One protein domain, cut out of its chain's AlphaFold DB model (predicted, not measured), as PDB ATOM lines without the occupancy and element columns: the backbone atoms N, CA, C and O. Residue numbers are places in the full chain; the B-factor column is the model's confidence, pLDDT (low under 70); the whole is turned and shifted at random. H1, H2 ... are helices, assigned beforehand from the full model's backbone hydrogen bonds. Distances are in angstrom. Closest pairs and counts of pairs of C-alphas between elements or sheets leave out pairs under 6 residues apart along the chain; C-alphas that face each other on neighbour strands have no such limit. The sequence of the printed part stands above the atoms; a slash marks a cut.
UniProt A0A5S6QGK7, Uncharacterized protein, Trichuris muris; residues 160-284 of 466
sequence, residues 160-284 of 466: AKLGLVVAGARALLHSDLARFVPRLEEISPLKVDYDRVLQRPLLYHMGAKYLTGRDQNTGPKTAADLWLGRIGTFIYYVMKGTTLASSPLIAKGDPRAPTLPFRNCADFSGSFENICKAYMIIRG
ATOM      1  N   ALA A 160     175.747 259.833 208.848       93.62
ATOM      2  CA  ALA A 160     176.711 260.218 209.884       93.62
ATOM      3  C   ALA A 160     177.178 259.039 210.765       93.62
ATOM      4  O   ALA A 160     178.352 258.978 211.122       93.62
ATOM      5  N   LYS A 161     176.294 258.070 211.062       95.06
ATOM      6  CA  LYS A 161     176.642 256.861 211.830       95.06
ATOM      7  C   LYS A 161     177.658 255.974 211.101       95.06
ATOM      8  O   LYS A 161     178.648 255.589 211.707       95.06
ATOM      9  N   LEU A 162     177.467 255.715 209.805       96.31
ATOM     10  CA  LEU A 162     178.415 254.950 208.984       96.31
ATOM     11  C   LEU A 162     179.779 255.649 208.907       96.31
ATOM     12  O   LEU A 162     180.812 255.006 209.077       96.31
ATOM     13  N   GLY A 163     179.788 256.972 208.709       95.88
ATOM     14  CA  GLY A 163     181.025 257.758 208.694       95.88
ATOM     15  C   GLY A 163     181.794 257.685 210.014       95.88
ATOM     16  O   GLY A 163     182.995 257.430 210.017       95.88
ATOM     17  N   LEU A 164     181.084 257.854 211.130       96.25
ATOM     18  CA  LEU A 164     181.618 257.750 212.488       96.25
ATOM     19  C   LEU A 164     182.179 256.352 212.787       96.25
ATOM     20  O   LEU A 164     183.298 256.242 213.286       96.25
ATOM     21  N   VAL A 165     181.428 255.298 212.453       96.75
ATOM     22  CA  VAL A 165     181.841 253.904 212.661       96.75
ATOM     23  C   VAL A 165     183.081 253.575 211.830       96.75
ATOM     24  O   VAL A 165     184.041 253.054 212.381       96.75
ATOM     25  N   VAL A 166     183.138 253.940 210.546       96.31
ATOM     26  CA  VAL A 166     184.314 253.656 209.697       96.31
ATOM     27  C   VAL A 166     185.538 254.498 210.086       96.31
ATOM     28  O   VAL A 166     186.668 254.014 209.993       96.31
ATOM     29  N   ALA A 167     185.348 255.730 210.569       96.31
ATOM     30  CA  ALA A 167     186.439 256.549 211.100       96.31
ATOM     31  C   ALA A 167     187.007 255.973 212.411       96.31
ATOM     32  O   ALA A 167     188.222 255.806 212.534       96.31
ATOM     33  N   GLY A 168     186.138 255.607 213.360       97.06
ATOM     34  CA  GLY A 168     186.542 254.974 214.616       97.06
ATOM     35  C   GLY A 168     187.129 253.574 214.424       97.06
ATOM     36  O   GLY A 168     188.118 253.248 215.067       97.06
ATOM     37  N   ALA A 169     186.599 252.784 213.486       96.31
ATOM     38  CA  ALA A 169     187.142 251.480 213.105       96.31
ATOM     39  C   ALA A 169     188.580 251.590 212.589       96.31
ATOM     40  O   ALA A 169     189.438 250.816 212.999       96.31
ATOM     41  N   ARG A 170     188.872 252.586 211.739       95.75
ATOM     42  CA  ARG A 170     190.239 252.844 211.263       95.75
ATOM     43  C   ARG A 170     191.180 253.202 212.415       95.75
ATOM     44  O   ARG A 170     192.285 252.680 212.476       95.75
ATOM     45  N   ALA A 171     190.743 254.057 213.338       95.50
ATOM     46  CA  ALA A 171     191.540 254.421 214.509       95.50
ATOM     47  C   ALA A 171     191.746 253.241 215.483       95.50
ATOM     48  O   ALA A 171     192.835 253.093 216.035       95.50
ATOM     49  N   LEU A 172     190.743 252.373 215.647       94.44
ATOM     50  CA  LEU A 172     190.831 251.140 216.435       94.44
ATOM     51  C   LEU A 172     191.801 250.130 215.807       94.44
ATOM     52  O   LEU A 172     192.616 249.565 216.525       94.44
ATOM     53  N   LEU A 173     191.750 249.929 214.487       91.69
ATOM     54  CA  LEU A 173     192.643 249.020 213.750       91.69
ATOM     55  C   LEU A 173     194.127 249.422 213.834       91.69
ATOM     56  O   LEU A 173     194.997 248.574 213.663       91.69
ATOM     57  N   HIS A 174     194.419 250.693 214.128       89.56
ATOM     58  CA  HIS A 174     195.769 251.199 214.406       89.56
ATOM     59  C   HIS A 174     196.081 251.320 215.914       89.56
ATOM     60  O   HIS A 174     197.063 251.958 216.291       89.56
ATOM     61  N   SER A 175     195.260 250.726 216.786       89.38
ATOM     62  CA  SER A 175     195.446 250.699 218.239       89.38
ATOM     63  C   SER A 175     195.694 249.275 218.736       89.38
ATOM     64  O   SER A 175     195.100 248.318 218.242       89.38
ATOM     65  N   ASP A 176     196.481 249.142 219.808       86.75
ATOM     66  CA  ASP A 176     196.622 247.900 220.579       86.75
ATOM     67  C   ASP A 176     195.290 247.242 220.948       86.75
ATOM     68  O   ASP A 176     195.239 246.025 221.137       86.75
ATOM     69  N   LEU A 177     194.221 248.038 221.050       89.19
ATOM     70  CA  LEU A 177     192.891 247.584 221.429       89.19
ATOM     71  C   LEU A 177     192.145 246.797 220.349       89.19
ATOM     72  O   LEU A 177     191.162 246.135 220.688       89.19
ATOM     73  N   ALA A 178     192.612 246.791 219.094       90.31
ATOM     74  CA  ALA A 178     192.033 245.967 218.027       90.31
ATOM     75  C   ALA A 178     191.893 244.493 218.449       90.31
ATOM     76  O   ALA A 178     190.861 243.871 218.204       90.31
ATOM     77  N   ARG A 179     192.896 243.964 219.171       88.62
ATOM     78  CA  ARG A 179     192.955 242.566 219.635       88.62
ATOM     79  C   ARG A 179     191.836 242.162 220.608       88.62
ATOM     80  O   ARG A 179     191.637 240.974 220.827       88.62
ATOM     81  N   PHE A 180     191.136 243.129 221.210       88.81
ATOM     82  CA  PHE A 180     190.072 242.891 222.194       88.81
ATOM     83  C   PHE A 180     188.656 243.080 221.622       88.81
ATOM     84  O   PHE A 180     187.679 242.943 222.359       88.81
ATOM     85  N   VAL A 181     188.521 243.377 220.324       91.62
ATOM     86  CA  VAL A 181     187.221 243.448 219.640       91.62
ATOM     87  C   VAL A 181     187.005 242.171 218.823       91.62
ATOM     88  O   VAL A 181     187.648 241.998 217.790       91.62
ATOM     89  N   PRO A 182     186.108 241.260 219.247       87.25
ATOM     90  CA  PRO A 182     185.868 240.023 218.513       87.25
ATOM     91  C   PRO A 182     185.120 240.297 217.203       87.25
ATOM     92  O   PRO A 182     184.214 241.138 217.169       87.25
ATOM     93  N   ARG A 183     185.464 239.523 216.164       89.69
ATOM     94  CA  ARG A 183     184.907 239.587 214.799       89.69
ATOM     95  C   ARG A 183     185.187 240.906 214.059       89.69
ATOM     96  O   ARG A 183     184.403 241.326 213.213       89.69
ATOM     97  N   LEU A 184     186.286 241.594 214.387       88.12
ATOM     98  CA  LEU A 184     186.650 242.901 213.814       88.12
ATOM     99  C   LEU A 184     186.818 242.868 212.280       88.12
ATOM    100  O   LEU A 184     186.598 243.875 211.612       88.12
ATOM    101  N   GLU A 185     187.139 241.711 211.704       88.38
ATOM    102  CA  GLU A 185     187.172 241.448 210.264       88.38
ATOM    103  C   GLU A 185     185.827 241.717 209.556       88.38
ATOM    104  O   GLU A 185     185.808 242.176 208.408       88.38
ATOM    105  N   GLU A 186     184.700 241.545 210.253       90.25
ATOM    106  CA  GLU A 186     183.348 241.815 209.740       90.25
ATOM    107  C   GLU A 186     183.024 243.315 209.631       90.25
ATOM    108  O   GLU A 186     181.974 243.684 209.105       90.25
ATOM    109  N   ILE A 187     183.928 244.200 210.064       90.44
ATOM    110  CA  ILE A 187     183.818 245.645 209.823       90.44
ATOM    111  C   ILE A 187     184.247 246.027 208.395       90.44
ATOM    112  O   ILE A 187     183.933 247.120 207.917       90.44
ATOM    113  N   SER A 188     184.944 245.131 207.683       90.31
ATOM    114  CA  SER A 188     185.475 245.386 206.337       90.31
ATOM    115  C   SER A 188     184.420 245.733 205.263       90.31
ATOM    116  O   SER A 188     184.696 246.643 204.470       90.31
ATOM    117  N   PRO A 189     183.188 245.168 205.235       92.69
ATOM    118  CA  PRO A 189     182.163 245.569 204.268       92.69
ATOM    119  C   PRO A 189     181.691 247.017 204.459       92.69
ATOM    120  O   PRO A 189     181.332 247.675 203.480       92.69
ATOM    121  N   LEU A 190     181.767 247.565 205.684       93.06
ATOM    122  CA  LEU A 190     181.389 248.959 205.950       93.06
ATOM    123  C   LEU A 190     182.267 249.954 205.183       93.06
ATOM    124  O   LEU A 190     181.805 251.047 204.869       93.06
ATOM    125  N   LYS A 191     183.511 249.591 204.835       94.38
ATOM    126  CA  LYS A 191     184.370 250.420 203.976       94.38
ATOM    127  C   LYS A 191     183.834 250.492 202.544       94.38
ATOM    128  O   LYS A 191     183.810 251.577 201.969       94.38
ATOM    129  N   VAL A 192     183.359 249.371 201.998       94.81
ATOM    130  CA  VAL A 192     182.755 249.306 200.655       94.81
ATOM    131  C   VAL A 192     181.466 250.128 200.613       94.81
ATOM    132  O   VAL A 192     181.247 250.894 199.677       94.81
ATOM    133  N   ASP A 193     180.639 250.021 201.652       95.00
ATOM    134  CA  ASP A 193     179.422 250.822 201.795       95.00
ATOM    135  C   ASP A 193     179.719 252.317 202.000       95.00
ATOM    136  O   ASP A 193     179.077 253.157 201.373       95.00
ATOM    137  N   TYR A 194     180.732 252.669 202.799       95.94
ATOM    138  CA  TYR A 194     181.211 254.045 202.972       95.94
ATOM    139  C   TYR A 194     181.633 254.664 201.631       95.94
ATOM    140  O   TYR A 194     181.200 255.768 201.296       95.94
ATOM    141  N   ASP A 195     182.427 253.943 200.833       95.69
ATOM    142  CA  ASP A 195     182.872 254.413 199.518       95.69
ATOM    143  C   ASP A 195     181.689 254.560 198.548       95.69
ATOM    144  O   ASP A 195     181.577 255.567 197.848       95.69
ATOM    145  N   ARG A 196     180.757 253.597 198.555       95.44
ATOM    146  CA  ARG A 196     179.530 253.626 197.742       95.44
ATOM    147  C   ARG A 196     178.625 254.814 198.097       95.44
ATOM    148  O   ARG A 196     177.985 255.374 197.204       95.44
ATOM    149  N   VAL A 197     178.582 255.219 199.370       96.00
ATOM    150  CA  VAL A 197     177.886 256.440 199.803       96.00
ATOM    151  C   VAL A 197     178.601 257.687 199.285       96.00
ATOM    152  O   VAL A 197     177.944 258.532 198.685       96.00
ATOM    153  N   LEU A 198     179.926 257.803 199.441       94.56
ATOM    154  CA  LEU A 198     180.667 258.984 198.963       94.56
ATOM    155  C   LEU A 198     180.657 259.140 197.433       94.56
ATOM    156  O   LEU A 198     180.696 260.264 196.940       94.56
ATOM    157  N   GLN A 199     180.555 258.044 196.677       95.25
ATOM    158  CA  GLN A 199     180.405 258.088 195.217       95.25
ATOM    159  C   GLN A 199     179.047 258.655 194.765       95.25
ATOM    160  O   GLN A 199     178.966 259.259 193.697       95.25
ATOM    161  N   ARG A 200     177.966 258.440 195.535       95.62
ATOM    162  CA  ARG A 200     176.582 258.799 195.149       95.62
ATOM    163  C   ARG A 200     175.766 259.347 196.332       95.62
ATOM    164  O   ARG A 200     174.697 258.810 196.643       95.62
ATOM    165  N   PRO A 201     176.226 260.412 197.017       96.25
ATOM    166  CA  PRO A 201     175.751 260.765 198.357       96.25
ATOM    167  C   PRO A 201     174.257 261.097 198.420       96.25
ATOM    168  O   PRO A 201     173.600 260.812 199.419       96.25
ATOM    169  N   LEU A 202     173.676 261.638 197.345       96.19
ATOM    170  CA  LEU A 202     172.268 262.043 197.345       96.19
ATOM    171  C   LEU A 202     171.272 260.881 197.297       96.19
ATOM    172  O   LEU A 202     170.130 261.077 197.708       96.19
ATOM    173  N   LEU A 203     171.688 259.676 196.888       95.88
ATOM    174  CA  LEU A 203     170.855 258.469 197.001       95.88
ATOM    175  C   LEU A 203     170.734 257.976 198.452       95.88
ATOM    176  O   LEU A 203     169.772 257.290 198.792       95.88
ATOM    177  N   TYR A 204     171.691 258.342 199.308       96.12
ATOM    178  CA  TYR A 204     171.738 257.958 200.720       96.12
ATOM    179  C   TYR A 204     171.390 259.120 201.664       96.12
ATOM    180  O   TYR A 204     171.265 258.918 202.869       96.12
ATOM    181  N   HIS A 205     171.170 260.326 201.137       96.69
ATOM    182  CA  HIS A 205     170.720 261.505 201.878       96.69
ATOM    183  C   HIS A 205     169.253 261.370 202.340       96.69
ATOM    184  O   HIS A 205     168.421 260.815 201.628       96.69
ATOM    185  N   MET A 206     168.885 261.900 203.513       94.75
ATOM    186  CA  MET A 206     167.499 261.835 204.037       94.75
ATOM    187  C   MET A 206     166.453 262.457 203.097       94.75
ATOM    188  O   MET A 206     165.347 261.943 202.970       94.75
ATOM    189  N   GLY A 207     166.821 263.513 202.373       91.81
ATOM    190  CA  GLY A 207     166.019 264.119 201.304       91.81
ATOM    191  C   GLY A 207     166.109 263.451 199.920       91.81
ATOM    192  O   GLY A 207     165.753 264.104 198.940       91.81
ATOM    193  N   ALA A 208     166.609 262.212 199.789       92.50
ATOM    194  CA  ALA A 208     166.891 261.563 198.495       92.50
ATOM    195  C   ALA A 208     165.742 261.658 197.473       92.50
ATOM    196  O   ALA A 208     165.983 262.056 196.331       92.50
ATOM    197  N   LYS A 209     164.493 261.390 197.891       94.06
ATOM    198  CA  LYS A 209     163.307 261.412 197.011       94.06
ATOM    199  C   LYS A 209     163.089 262.779 196.364       94.06
ATOM    200  O   LYS A 209     162.812 262.867 195.172       94.06
ATOM    201  N   TYR A 210     163.288 263.849 197.132       92.88
ATOM    202  CA  TYR A 210     163.188 265.222 196.642       92.88
ATOM    203  C   TYR A 210     164.320 265.575 195.667       92.88
ATOM    204  O   TYR A 210     164.070 266.213 194.644       92.88
ATOM    205  N   LEU A 211     165.553 265.164 195.977       93.75
ATOM    206  CA  LEU A 211     166.760 265.550 195.237       93.75
ATOM    207  C   LEU A 211     166.994 264.734 193.959       93.75
ATOM    208  O   LEU A 211     167.467 265.292 192.974       93.75
ATOM    209  N   THR A 212     166.670 263.440 193.980       95.25
ATOM    210  CA  THR A 212     167.043 262.447 192.950       95.25
ATOM    211  C   THR A 212     165.839 261.772 192.282       95.25
ATOM    212  O   THR A 212     165.996 261.050 191.300       95.25
ATOM    213  N   GLY A 213     164.627 261.974 192.817       94.00
ATOM    214  CA  GLY A 213     163.406 261.282 192.388       94.00
ATOM    215  C   GLY A 213     163.294 259.837 192.887       94.00
ATOM    216  O   GLY A 213     162.280 259.191 192.643       94.00
ATOM    217  N   ARG A 214     164.314 259.327 193.590       94.94
ATOM    218  CA  ARG A 214     164.396 257.956 194.110       94.94
ATOM    219  C   ARG A 214     164.343 257.967 195.632       94.94
ATOM    220  O   ARG A 214     164.934 258.842 196.262       94.94
ATOM    221  N   ASP A 215     163.651 257.003 196.223       94.62
ATOM    222  CA  ASP A 215     163.629 256.839 197.676       94.62
ATOM    223  C   ASP A 215     165.027 256.540 198.244       94.62
ATOM    224  O   ASP A 215     165.914 256.053 197.542       94.62
ATOM    225  N   GLN A 216     165.236 256.888 199.518       93.00
ATOM    226  CA  GLN A 216     166.543 256.787 200.166       93.00
ATOM    227  C   GLN A 216     167.005 255.328 200.237       93.00
ATOM    228  O   GLN A 216     166.330 254.492 200.835       93.00
ATOM    229  N   ASN A 217     168.202 255.039 199.726       90.19
ATOM    230  CA  ASN A 217     168.855 253.769 200.003       90.19
ATOM    231  C   ASN A 217     169.336 253.762 201.465       90.19
ATOM    232  O   ASN A 217     170.149 254.591 201.879       90.19
ATOM    233  N   THR A 218     168.799 252.842 202.264       87.00
ATOM    234  CA  THR A 218     169.068 252.722 203.704       87.00
ATOM    235  C   THR A 218     170.020 251.585 204.067       87.00
ATOM    236  O   THR A 218     170.473 251.559 205.209       87.00
ATOM    237  N   GLY A 219     170.373 250.694 203.130       82.69
ATOM    238  CA  GLY A 219     171.170 249.484 203.395       82.69
ATOM    239  C   GLY A 219     172.467 249.730 204.187       82.69
ATOM    240  O   GLY A 219     172.644 249.114 205.234       82.69
ATOM    241  N   PRO A 220     173.316 250.701 203.796       81.06
ATOM    242  CA  PRO A 220     174.542 251.039 204.530       81.06
ATOM    243  C   PRO A 220     174.364 251.508 205.985       81.06
ATOM    244  O   PRO A 220     175.349 251.653 206.708       81.06
ATOM    245  N   LYS A 221     173.137 251.817 206.428       76.81
ATOM    246  CA  LYS A 221     172.876 252.301 207.794       76.81
ATOM    247  C   LYS A 221     172.754 251.154 208.791       76.81
ATOM    248  O   LYS A 221     173.391 251.211 209.837       76.81
ATOM    249  N   THR A 222     171.989 250.117 208.446       81.38
ATOM    250  CA  THR A 222     171.704 248.989 209.348       81.38
ATOM    251  C   THR A 222     172.963 248.194 209.675       81.38
ATOM    252  O   THR A 222     173.134 247.751 210.805       81.38
ATOM    253  N   ALA A 223     173.903 248.093 208.733       83.38
ATOM    254  CA  ALA A 223     175.210 247.493 208.986       83.38
ATOM    255  C   ALA A 223     176.062 248.316 209.981       83.38
ATOM    256  O   ALA A 223     176.791 247.744 210.787       83.38
ATOM    257  N   ALA A 224     175.942 249.650 209.986       89.81
ATOM    258  CA  ALA A 224     176.629 250.518 210.950       89.81
ATOM    259  C   ALA A 224     175.957 250.541 212.340       89.81
ATOM    260  O   ALA A 224     176.615 250.864 213.330       89.81
ATOM    261  N   ASP A 225     174.672 250.185 212.441       89.69
ATOM    262  CA  ASP A 225     173.978 250.017 213.727       89.69
ATOM    263  C   ASP A 225     174.556 248.850 214.553       89.69
ATOM    264  O   ASP A 225     174.543 248.917 215.781       89.69
ATOM    265  N   LEU A 226     175.120 247.831 213.890       91.38
ATOM    266  CA  LEU A 226     175.726 246.636 214.500       91.38
ATOM    267  C   LEU A 226     177.147 246.847 215.059       91.38
ATOM    268  O   LEU A 226     177.735 245.903 215.578       91.38
ATOM    269  N   TRP A 227     177.713 248.051 214.925       95.12
ATOM    270  CA  TRP A 227     179.101 248.358 215.313       95.12
ATOM    271  C   TRP A 227     179.251 249.645 216.137       95.12
ATOM    272  O   TRP A 227     180.363 250.019 216.521       95.12
ATOM    273  N   LEU A 228     178.153 250.365 216.398       96.00
ATOM    274  CA  LEU A 228     178.217 251.650 217.094       96.00
ATOM    275  C   LEU A 228     178.536 251.496 218.588       96.00
ATOM    276  O   LEU A 228     179.165 252.389 219.148       96.00
ATOM    277  N   GLY A 229     178.163 250.391 219.234       96.50
ATOM    278  CA  GLY A 229     178.426 250.154 220.651       96.50
ATOM    279  C   GLY A 229     179.917 250.071 220.967       96.50
ATOM    280  O   GLY A 229     180.414 250.821 221.808       96.50
ATOM    281  N   ARG A 230     180.663 249.208 220.271       96.31
ATOM    282  CA  ARG A 230     182.108 249.000 220.489       96.31
ATOM    283  C   ARG A 230     182.933 250.142 219.925       96.31
ATOM    284  O   ARG A 230     183.777 250.684 220.635       96.31
ATOM    285  N   ILE A 231     182.661 250.564 218.688       97.69
ATOM    286  CA  ILE A 231     183.392 251.688 218.093       97.69
ATOM    287  C   ILE A 231     183.094 252.985 218.854       97.69
ATOM    288  O   ILE A 231     184.010 253.759 219.118       97.69
ATOM    289  N   GLY A 232     181.852 253.199 219.297       97.31
ATOM    290  CA  GLY A 232     181.496 254.350 220.122       97.31
ATOM    291  C   GLY A 232     182.144 254.331 221.506       97.31
ATOM    292  O   GLY A 232     182.630 255.366 221.956       97.31
ATOM    293  N   THR A 233     182.255 253.153 222.128       97.25
ATOM    294  CA  THR A 233     183.019 252.949 223.371       97.25
ATOM    295  C   THR A 233     184.490 253.340 223.196       97.25
ATOM    296  O   THR A 233     185.017 254.131 223.980       97.25
ATOM    297  N   PHE A 234     185.142 252.846 222.136       97.44
ATOM    298  CA  PHE A 234     186.530 253.191 221.819       97.44
ATOM    299  C   PHE A 234     186.705 254.697 221.572       97.44
ATOM    300  O   PHE A 234     187.581 255.317 222.172       97.44
ATOM    301  N   ILE A 235     185.841 255.314 220.755       97.50
ATOM    302  CA  ILE A 235     185.896 256.758 220.484       97.50
ATOM    303  C   ILE A 235     185.721 257.566 221.782       97.50
ATOM    304  O   ILE A 235     186.504 258.481 222.036       97.50
ATOM    305  N   TYR A 236     184.722 257.241 222.610       96.56
ATOM    306  CA  TYR A 236     184.398 258.007 223.820       96.56
ATOM    307  C   TYR A 236     185.544 258.015 224.838       96.56
ATOM    308  O   TYR A 236     185.906 259.073 225.354       96.56
ATOM    309  N   TYR A 237     186.116 256.842 225.128       94.44
ATOM    310  CA  TYR A 237     187.170 256.710 226.134       94.44
ATOM    311  C   TYR A 237     188.558 257.033 225.570       94.44
ATOM    312  O   TYR A 237     189.289 257.824 226.162       94.44
ATOM    313  N   VAL A 238     188.920 256.457 224.419       93.62
ATOM    314  CA  VAL A 238     190.304 256.438 223.907       93.62
ATOM    315  C   VAL A 238     190.606 257.603 222.963       93.62
ATOM    316  O   VAL A 238     191.754 258.034 222.859       93.62
ATOM    317  N   MET A 239     189.578 258.160 222.311       94.56
ATOM    318  CA  MET A 239     189.682 259.332 221.428       94.56
ATOM    319  C   MET A 239     189.067 260.598 222.056       94.56
ATOM    320  O   MET A 239     188.620 261.501 221.339       94.56
ATOM    321  N   LYS A 240     189.034 260.679 223.393       90.75
ATOM    322  CA  LYS A 240     188.538 261.839 224.153       90.75
ATOM    323  C   LYS A 240     189.194 263.139 223.657       90.75
ATOM    324  O   LYS A 240     190.402 263.194 223.460       90.75
ATOM    325  N   GLY A 241     188.387 264.179 223.445       88.00
ATOM    326  CA  GLY A 241     188.832 265.473 222.903       88.00
ATOM    327  C   GLY A 241     188.866 265.567 221.370       88.00
ATOM    328  O   GLY A 241     188.962 266.668 220.838       88.00
ATOM    329  N   THR A 242     188.729 264.456 220.636       92.69
ATOM    330  CA  THR A 242     188.611 264.499 219.166       92.69
ATOM    331  C   THR A 242     187.213 264.919 218.702       92.69
ATOM    332  O   THR A 242     186.216 264.742 219.401       92.69
ATOM    333  N   THR A 243     187.112 265.382 217.453       90.12
ATOM    334  CA  THR A 243     185.830 265.670 216.784       90.12
ATOM    335  C   THR A 243     184.898 264.457 216.700       90.12
ATOM    336  O   THR A 243     183.681 264.634 216.700       90.12
ATOM    337  N   LEU A 244     185.437 263.229 216.683       93.56
ATOM    338  CA  LEU A 244     184.639 261.998 216.743       93.56
ATOM    339  C   LEU A 244     183.994 261.814 218.125       93.56
ATOM    340  O   LEU A 244     182.812 261.484 218.198       93.56
ATOM    341  N   ALA A 245     184.731 262.072 219.211       93.81
ATOM    342  CA  ALA A 245     184.199 262.000 220.575       93.81
ATOM    343  C   ALA A 245     183.166 263.101 220.864       93.81
ATOM    344  O   ALA A 245     182.192 262.856 221.572       93.81
ATOM    345  N   SER A 246     183.318 264.274 220.243       90.38
ATOM    346  CA  SER A 246     182.341 265.373 220.282       90.38
ATOM    347  C   SER A 246     181.078 265.134 219.433       90.38
ATOM    348  O   SER A 246     180.193 265.989 219.397       90.38
ATOM    349  N   SER A 247     180.965 263.998 218.734       91.56
ATOM    350  CA  SER A 247     179.777 263.654 217.946       91.56
ATOM    351  C   SER A 247     178.534 263.481 218.838       91.56
ATOM    352  O   SER A 247     178.620 262.780 219.849       91.56
ATOM    353  N   PRO A 248     177.344 263.987 218.449       89.31
ATOM    354  CA  PRO A 248     176.083 263.735 219.166       89.31
ATOM    355  C   PRO A 248     175.664 262.256 219.246       89.31
ATOM    356  O   PRO A 248     174.753 261.919 219.995       89.31
ATOM    357  N   LEU A 249     176.306 261.371 218.475       92.25
ATOM    358  CA  LEU A 249     176.134 259.914 218.564       92.25
ATOM    359  C   LEU A 249     177.024 259.265 219.647       92.25
ATOM    360  O   LEU A 249     176.868 258.077 219.920       92.25
ATOM    361  N   ILE A 250     177.959 260.022 220.233       94.56
ATOM    362  CA  ILE A 250     178.971 259.557 221.194       94.56
ATOM    363  C   ILE A 250     178.846 260.290 222.532       94.56
ATOM    364  O   ILE A 250     178.723 259.654 223.578       94.56
ATOM    365  N   ALA A 251     178.863 261.623 222.502       88.75
ATOM    366  CA  ALA A 251     178.719 262.471 223.678       88.75
ATOM    367  C   ALA A 251     177.277 262.474 224.222       88.75
ATOM    368  O   ALA A 251     176.321 262.139 223.518       88.75
ATOM    369  N   LYS A 252     177.094 262.944 225.465       76.44
ATOM    370  CA  LYS A 252     175.765 263.313 225.982       76.44
ATOM    371  C   LYS A 252     175.269 264.588 225.288       76.44
ATOM    372  O   LYS A 252     175.480 265.690 225.783       76.44
ATOM    373  N   GLY A 253     174.627 264.428 224.132       56.09
ATOM    374  CA  GLY A 253     174.072 265.538 223.345       56.09
ATOM    375  C   GLY A 253     172.830 266.210 223.952       56.09
ATOM    376  O   GLY A 253     172.492 267.318 223.550       56.09
ATOM    377  N   ASP A 254     172.165 265.567 224.918       62.88
ATOM    378  CA  ASP A 254     171.023 266.112 225.662       62.88
ATOM    379  C   ASP A 254     171.249 265.884 227.172       62.88
ATOM    380  O   ASP A 254     171.448 264.734 227.575       62.88
ATOM    381  N   PRO A 255     171.193 266.924 228.033       65.94
ATOM    382  CA  PRO A 255     171.205 266.767 229.492       65.94
ATOM    383  C   PRO A 255     170.119 265.826 230.039       65.94
ATOM    384  O   PRO A 255     170.267 265.287 231.133       65.94
ATOM    385  N   ARG A 256     169.034 265.612 229.283       69.12
ATOM    386  CA  ARG A 256     167.919 264.710 229.614       69.12
ATOM    387  C   ARG A 256     168.207 263.242 229.287       69.12
ATOM    388  O   ARG A 256     167.414 262.386 229.665       69.12
ATOM    389  N   ALA A 257     169.312 262.937 228.602       71.12
ATOM    390  CA  ALA A 257     169.759 261.575 228.330       71.12
ATOM    391  C   ALA A 257     170.751 261.115 229.425       71.12
ATOM    392  O   ALA A 257     171.933 261.479 229.388       71.12
ATOM    393  N   PRO A 258     170.324 260.307 230.419       75.38
ATOM    394  CA  PRO A 258     171.226 259.847 231.474       75.38
ATOM    395  C   PRO A 258     172.302 258.890 230.936       75.38
ATOM    396  O   PRO A 258     173.417 258.880 231.459       75.38
ATOM    397  N   THR A 259     172.004 258.135 229.875       85.44
ATOM    398  CA  THR A 259     172.899 257.168 229.226       85.44
ATOM    399  C   THR A 259     173.606 257.752 227.999       85.44
ATOM    400  O   THR A 259     173.075 258.611 227.298       85.44
ATOM    401  N   LEU A 260     174.828 257.279 227.731       90.38
ATOM    402  CA  LEU A 260     175.553 257.584 226.490       90.38
ATOM    403  C   LEU A 260     174.894 256.836 225.314       90.38
ATOM    404  O   LEU A 260     174.601 255.651 225.484       90.38
ATOM    405  N   PRO A 261     174.693 257.450 224.127       90.81
ATOM    406  CA  PRO A 261     173.867 256.849 223.072       90.81
ATOM    407  C   PRO A 261     174.345 255.465 222.605       90.81
ATOM    408  O   PRO A 261     173.527 254.575 222.378       90.81
ATOM    409  N   PHE A 262     175.663 255.260 222.518       92.69
ATOM    410  CA  PHE A 262     176.259 253.995 222.074       92.69
ATOM    411  C   PHE A 262     176.060 252.828 223.058       92.69
ATOM    412  O   PHE A 262     176.097 251.676 222.637       92.69
ATOM    413  N   ARG A 263     175.801 253.086 224.351       94.69
ATOM    414  CA  ARG A 263     175.537 252.015 225.336       94.69
ATOM    415  C   ARG A 263     174.222 251.274 225.086       94.69
ATOM    416  O   ARG A 263     174.048 250.169 225.584       94.69
ATOM    417  N   ASN A 264     173.318 251.864 224.303       92.44
ATOM    418  CA  ASN A 264     172.039 251.264 223.928       92.44
ATOM    419  C   ASN A 264     172.118 250.500 222.582       92.44
ATOM    420  O   ASN A 264     171.084 250.125 222.032       92.44
ATOM    421  N   CYS A 265     173.313 250.317 222.004       93.75
ATOM    422  CA  CYS A 265     173.521 249.561 220.762       93.75
ATOM    423  C   CYS A 265     173.766 248.071 221.043       93.75
ATOM    424  O   CYS A 265     174.391 247.718 222.039       93.75
ATOM    425  N   ALA A 266     173.294 247.195 220.152       92.62
ATOM    426  CA  ALA A 266     173.266 245.745 220.375       92.62
ATOM    427  C   ALA A 266     174.655 245.083 220.497       92.62
ATOM    428  O   ALA A 266     174.770 243.994 221.053       92.62
ATOM    429  N   ASP A 267     175.709 245.726 219.990       94.12
ATOM    430  CA  ASP A 267     177.092 245.251 220.061       94.12
ATOM    431  C   ASP A 267     177.866 245.758 221.289       94.12
ATOM    432  O   ASP A 267     178.997 245.309 221.518       94.12
ATOM    433  N   PHE A 268     177.279 246.674 222.074       96.06
ATOM    434  CA  PHE A 268     177.897 247.253 223.267       96.06
ATOM    435  C   PHE A 268     178.378 246.169 224.243       96.06
ATOM    436  O   PHE A 268     177.718 245.158 224.474       96.06
ATOM    437  N   SER A 269     179.553 246.393 224.832       95.31
ATOM    438  CA  SER A 269     180.206 245.445 225.728       95.31
ATOM    439  C   SER A 269     180.811 246.173 226.922       95.31
ATOM    440  O   SER A 269     181.745 246.962 226.773       95.31
ATOM    441  N   GLY A 270     180.305 245.874 228.122       93.44
ATOM    442  CA  GLY A 270     180.841 246.412 229.373       93.44
ATOM    443  C   GLY A 270     182.270 245.943 229.674       93.44
ATOM    444  O   GLY A 270     183.043 246.698 230.258       93.44
ATOM    445  N   SER A 271     182.663 244.746 229.219       92.00
ATOM    446  CA  SER A 271     184.052 244.284 229.341       92.00
ATOM    447  C   SER A 271     184.983 245.065 228.414       92.00
ATOM    448  O   SER A 271     186.041 245.502 228.860       92.00
ATOM    449  N   PHE A 272     184.570 245.349 227.173       93.31
ATOM    450  CA  PHE A 272     185.342 246.222 226.283       93.31
ATOM    451  C   PHE A 272     185.373 247.676 226.785       93.31
ATOM    452  O   PHE A 272     186.412 248.324 226.699       93.31
ATOM    453  N   GLU A 273     184.293 248.175 227.401       95.50
ATOM    454  CA  GLU A 273     184.297 249.484 228.071       95.50
ATOM    455  C   GLU A 273     185.335 249.542 229.199       95.50
ATOM    456  O   GLU A 273     186.098 250.504 229.292       95.50
ATOM    457  N   ASN A 274     185.411 248.501 230.030       88.75
ATOM    458  CA  ASN A 274     186.393 248.429 231.107       88.75
ATOM    459  C   ASN A 274     187.829 248.275 230.577       88.75
ATOM    460  O   ASN A 274     188.726 248.920 231.112       88.75
ATOM    461  N   ILE A 275     188.042 247.544 229.476       85.50
ATOM    462  CA  ILE A 275     189.334 247.499 228.769       85.50
ATOM    463  C   ILE A 275     189.715 248.888 228.226       85.50
ATOM    464  O   ILE A 275     190.852 249.315 228.405       85.50
ATOM    465  N   CYS A 276     188.788 249.640 227.622       89.25
ATOM    466  CA  CYS A 276     189.061 251.002 227.147       89.25
ATOM    467  C   CYS A 276     189.377 251.985 228.288       89.25
ATOM    468  O   CYS A 276     190.242 252.845 228.116       89.25
ATOM    469  N   LYS A 277     188.720 251.858 229.451       88.12
ATOM    470  CA  LYS A 277     189.063 252.627 230.663       88.12
ATOM    471  C   LYS A 277     190.454 252.261 231.171       88.12
ATOM    472  O   LYS A 277     191.283 253.151 231.311       88.12
ATOM    473  N   ALA A 278     190.716 250.970 231.392       78.62
ATOM    474  CA  ALA A 278     191.999 250.472 231.876       78.62
ATOM    475  C   ALA A 278     193.143 250.868 230.935       78.62
ATOM    476  O   ALA A 278     194.173 251.340 231.395       78.62
ATOM    477  N   TYR A 279     192.939 250.797 229.617       82.81
ATOM    478  CA  TYR A 279     193.904 251.283 228.632       82.81
ATOM    479  C   TYR A 279     194.171 252.784 228.755       82.81
ATOM    480  O   TYR A 279     195.310 253.196 228.600       82.81
ATOM    481  N   MET A 280     193.166 253.614 229.046       83.50
ATOM    482  CA  MET A 280     193.376 255.057 229.222       83.50
ATOM    483  C   MET A 280     193.972 255.432 230.579       83.50
ATOM    484  O   MET A 280     194.719 256.406 230.638       83.50
ATOM    485  N   ILE A 281     193.713 254.639 231.622       72.75
ATOM    486  CA  ILE A 281     194.438 254.685 232.896       72.75
ATOM    487  C   ILE A 281     195.909 254.345 232.618       72.75
ATOM    488  O   ILE A 281     196.739 255.243 232.650       72.75
ATOM    489  N   ILE A 282     196.207 253.131 232.143       64.69
ATOM    490  CA  ILE A 282     197.562 252.635 231.826       64.69
ATOM    491  C   ILE A 282     198.304 253.518 230.802       64.69
ATOM    492  O   ILE A 282     199.527 253.622 230.849       64.69
ATOM    493  N   ARG A 283     197.603 254.184 229.872       64.50
ATOM    494  CA  ARG A 283     198.202 255.094 228.875       64.50
ATOM    495  C   ARG A 283     198.461 256.501 229.417       64.50
ATOM    496  O   ARG A 283     199.435 257.120 228.997       64.50
ATOM    497  N   GLY A 284     197.643 257.008 230.341       50.09
ATOM    498  CA  GLY A 284     197.969 258.215 231.116       50.09
ATOM    499  C   GLY A 284     199.099 257.944 232.115       50.09
ATOM    500  O   GLY A 284     200.053 258.713 232.231       50.09
TER     501      GLY A 284
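AT A GLANCE: This is residues 160 to 284 of the 466 residues of an uncharacterized protein of Trichuris muris (UniProt A0A5S6QGK7). Four helices follow one another in a row, H3, H1, H7 and H9, each packed on the next; H1 crosses both of its neighbours steeply, while H7 and H9 lie nearly side by side. H6 packs on H1 and H3, the small corner of H4 and H5 makes one end of the long axis, H9 runs out to the other end, and a long loop, residues 239 to 260, leads from H7 to the short H8. The 125 printed residues include nine named helices, H1 to H9 in chain order, and no named strand: all helix. The whole is compact, with a radius of gyration of the C-alphas of 15.4 A and spans of 52 by 36 by 24 A.

HOW THE PARTS SIT: The longest helix, H3, residues 184 to 199, with residues 187 to 194 alone touches H1, residues 160 to 173, at a steep tilt of 45 degrees, opposite ways; the C-alphas of Val 166 and Lys 191 are closest, 6.6 A. H6, residues 219 to 225, touches H3 at a steep 43 degrees, closest at the C-alphas of Asp 193 and Pro 220, 5.6 A. H6 also touches residues 161 to 165 of H1, with the C-alphas of Leu 162 and Ala 224 closest, 5.2 A. H7, residues 228 to 238, touches H1 at a steep 58 degrees, the C-alphas of Gly 168 and Ile 231 closest, 5.7 A. H9, residues 270 to 284, touches H7 at a shallow tilt of 20 degrees, the same way, closest at the C-alphas of Thr 233 and Glu 273, 6.0 A. H8, residues 261 to 264, touches H7, with the C-alphas of Gly 229 and Phe 262 closest, 4.6 A. H2, residues 176 to 180, is close to but not clearly touching H9, with the C-alphas of Phe 180 and Phe 272 closest, 7.1 A. H4, residues 201 to 204, and H5, residues 208 to 212, touch only at the corner, the C-alphas of Leu 202 and Ala 208 closest, 5.5 A. Every O i to N i+4 pair is within hydrogen-bond range in H1, H5, H7 and H9, against 7 of 12 in H3, 1 of 3 in H6 and 0 of 1 in H2, where O i to N i+3 pairs within range are 3 of 4 in H6 and 1 of 2 in H2; H4 and H8 are too short for an i+4 pair.

IN THESE COORDINATES: H3 is 24.8 A long, H9 20.9 A, H1 19.9 A and H7 14.7 A. H1 begins at C-alpha 160, (176.711, 260.218, 209.884), and H9 ends at C-alpha 284, (197.969, 258.215, 231.116).

THE WHOLE: The C-alphas of Gly 213 and Ile 282 are the two farthest apart, 52.9 A. The printed part has no cut, and the link from H7 to H8 is long, with 22 residues. Mean pLDDT of the printed part is 90.0; residues 253 to 256 and 282 to 284 are under 70.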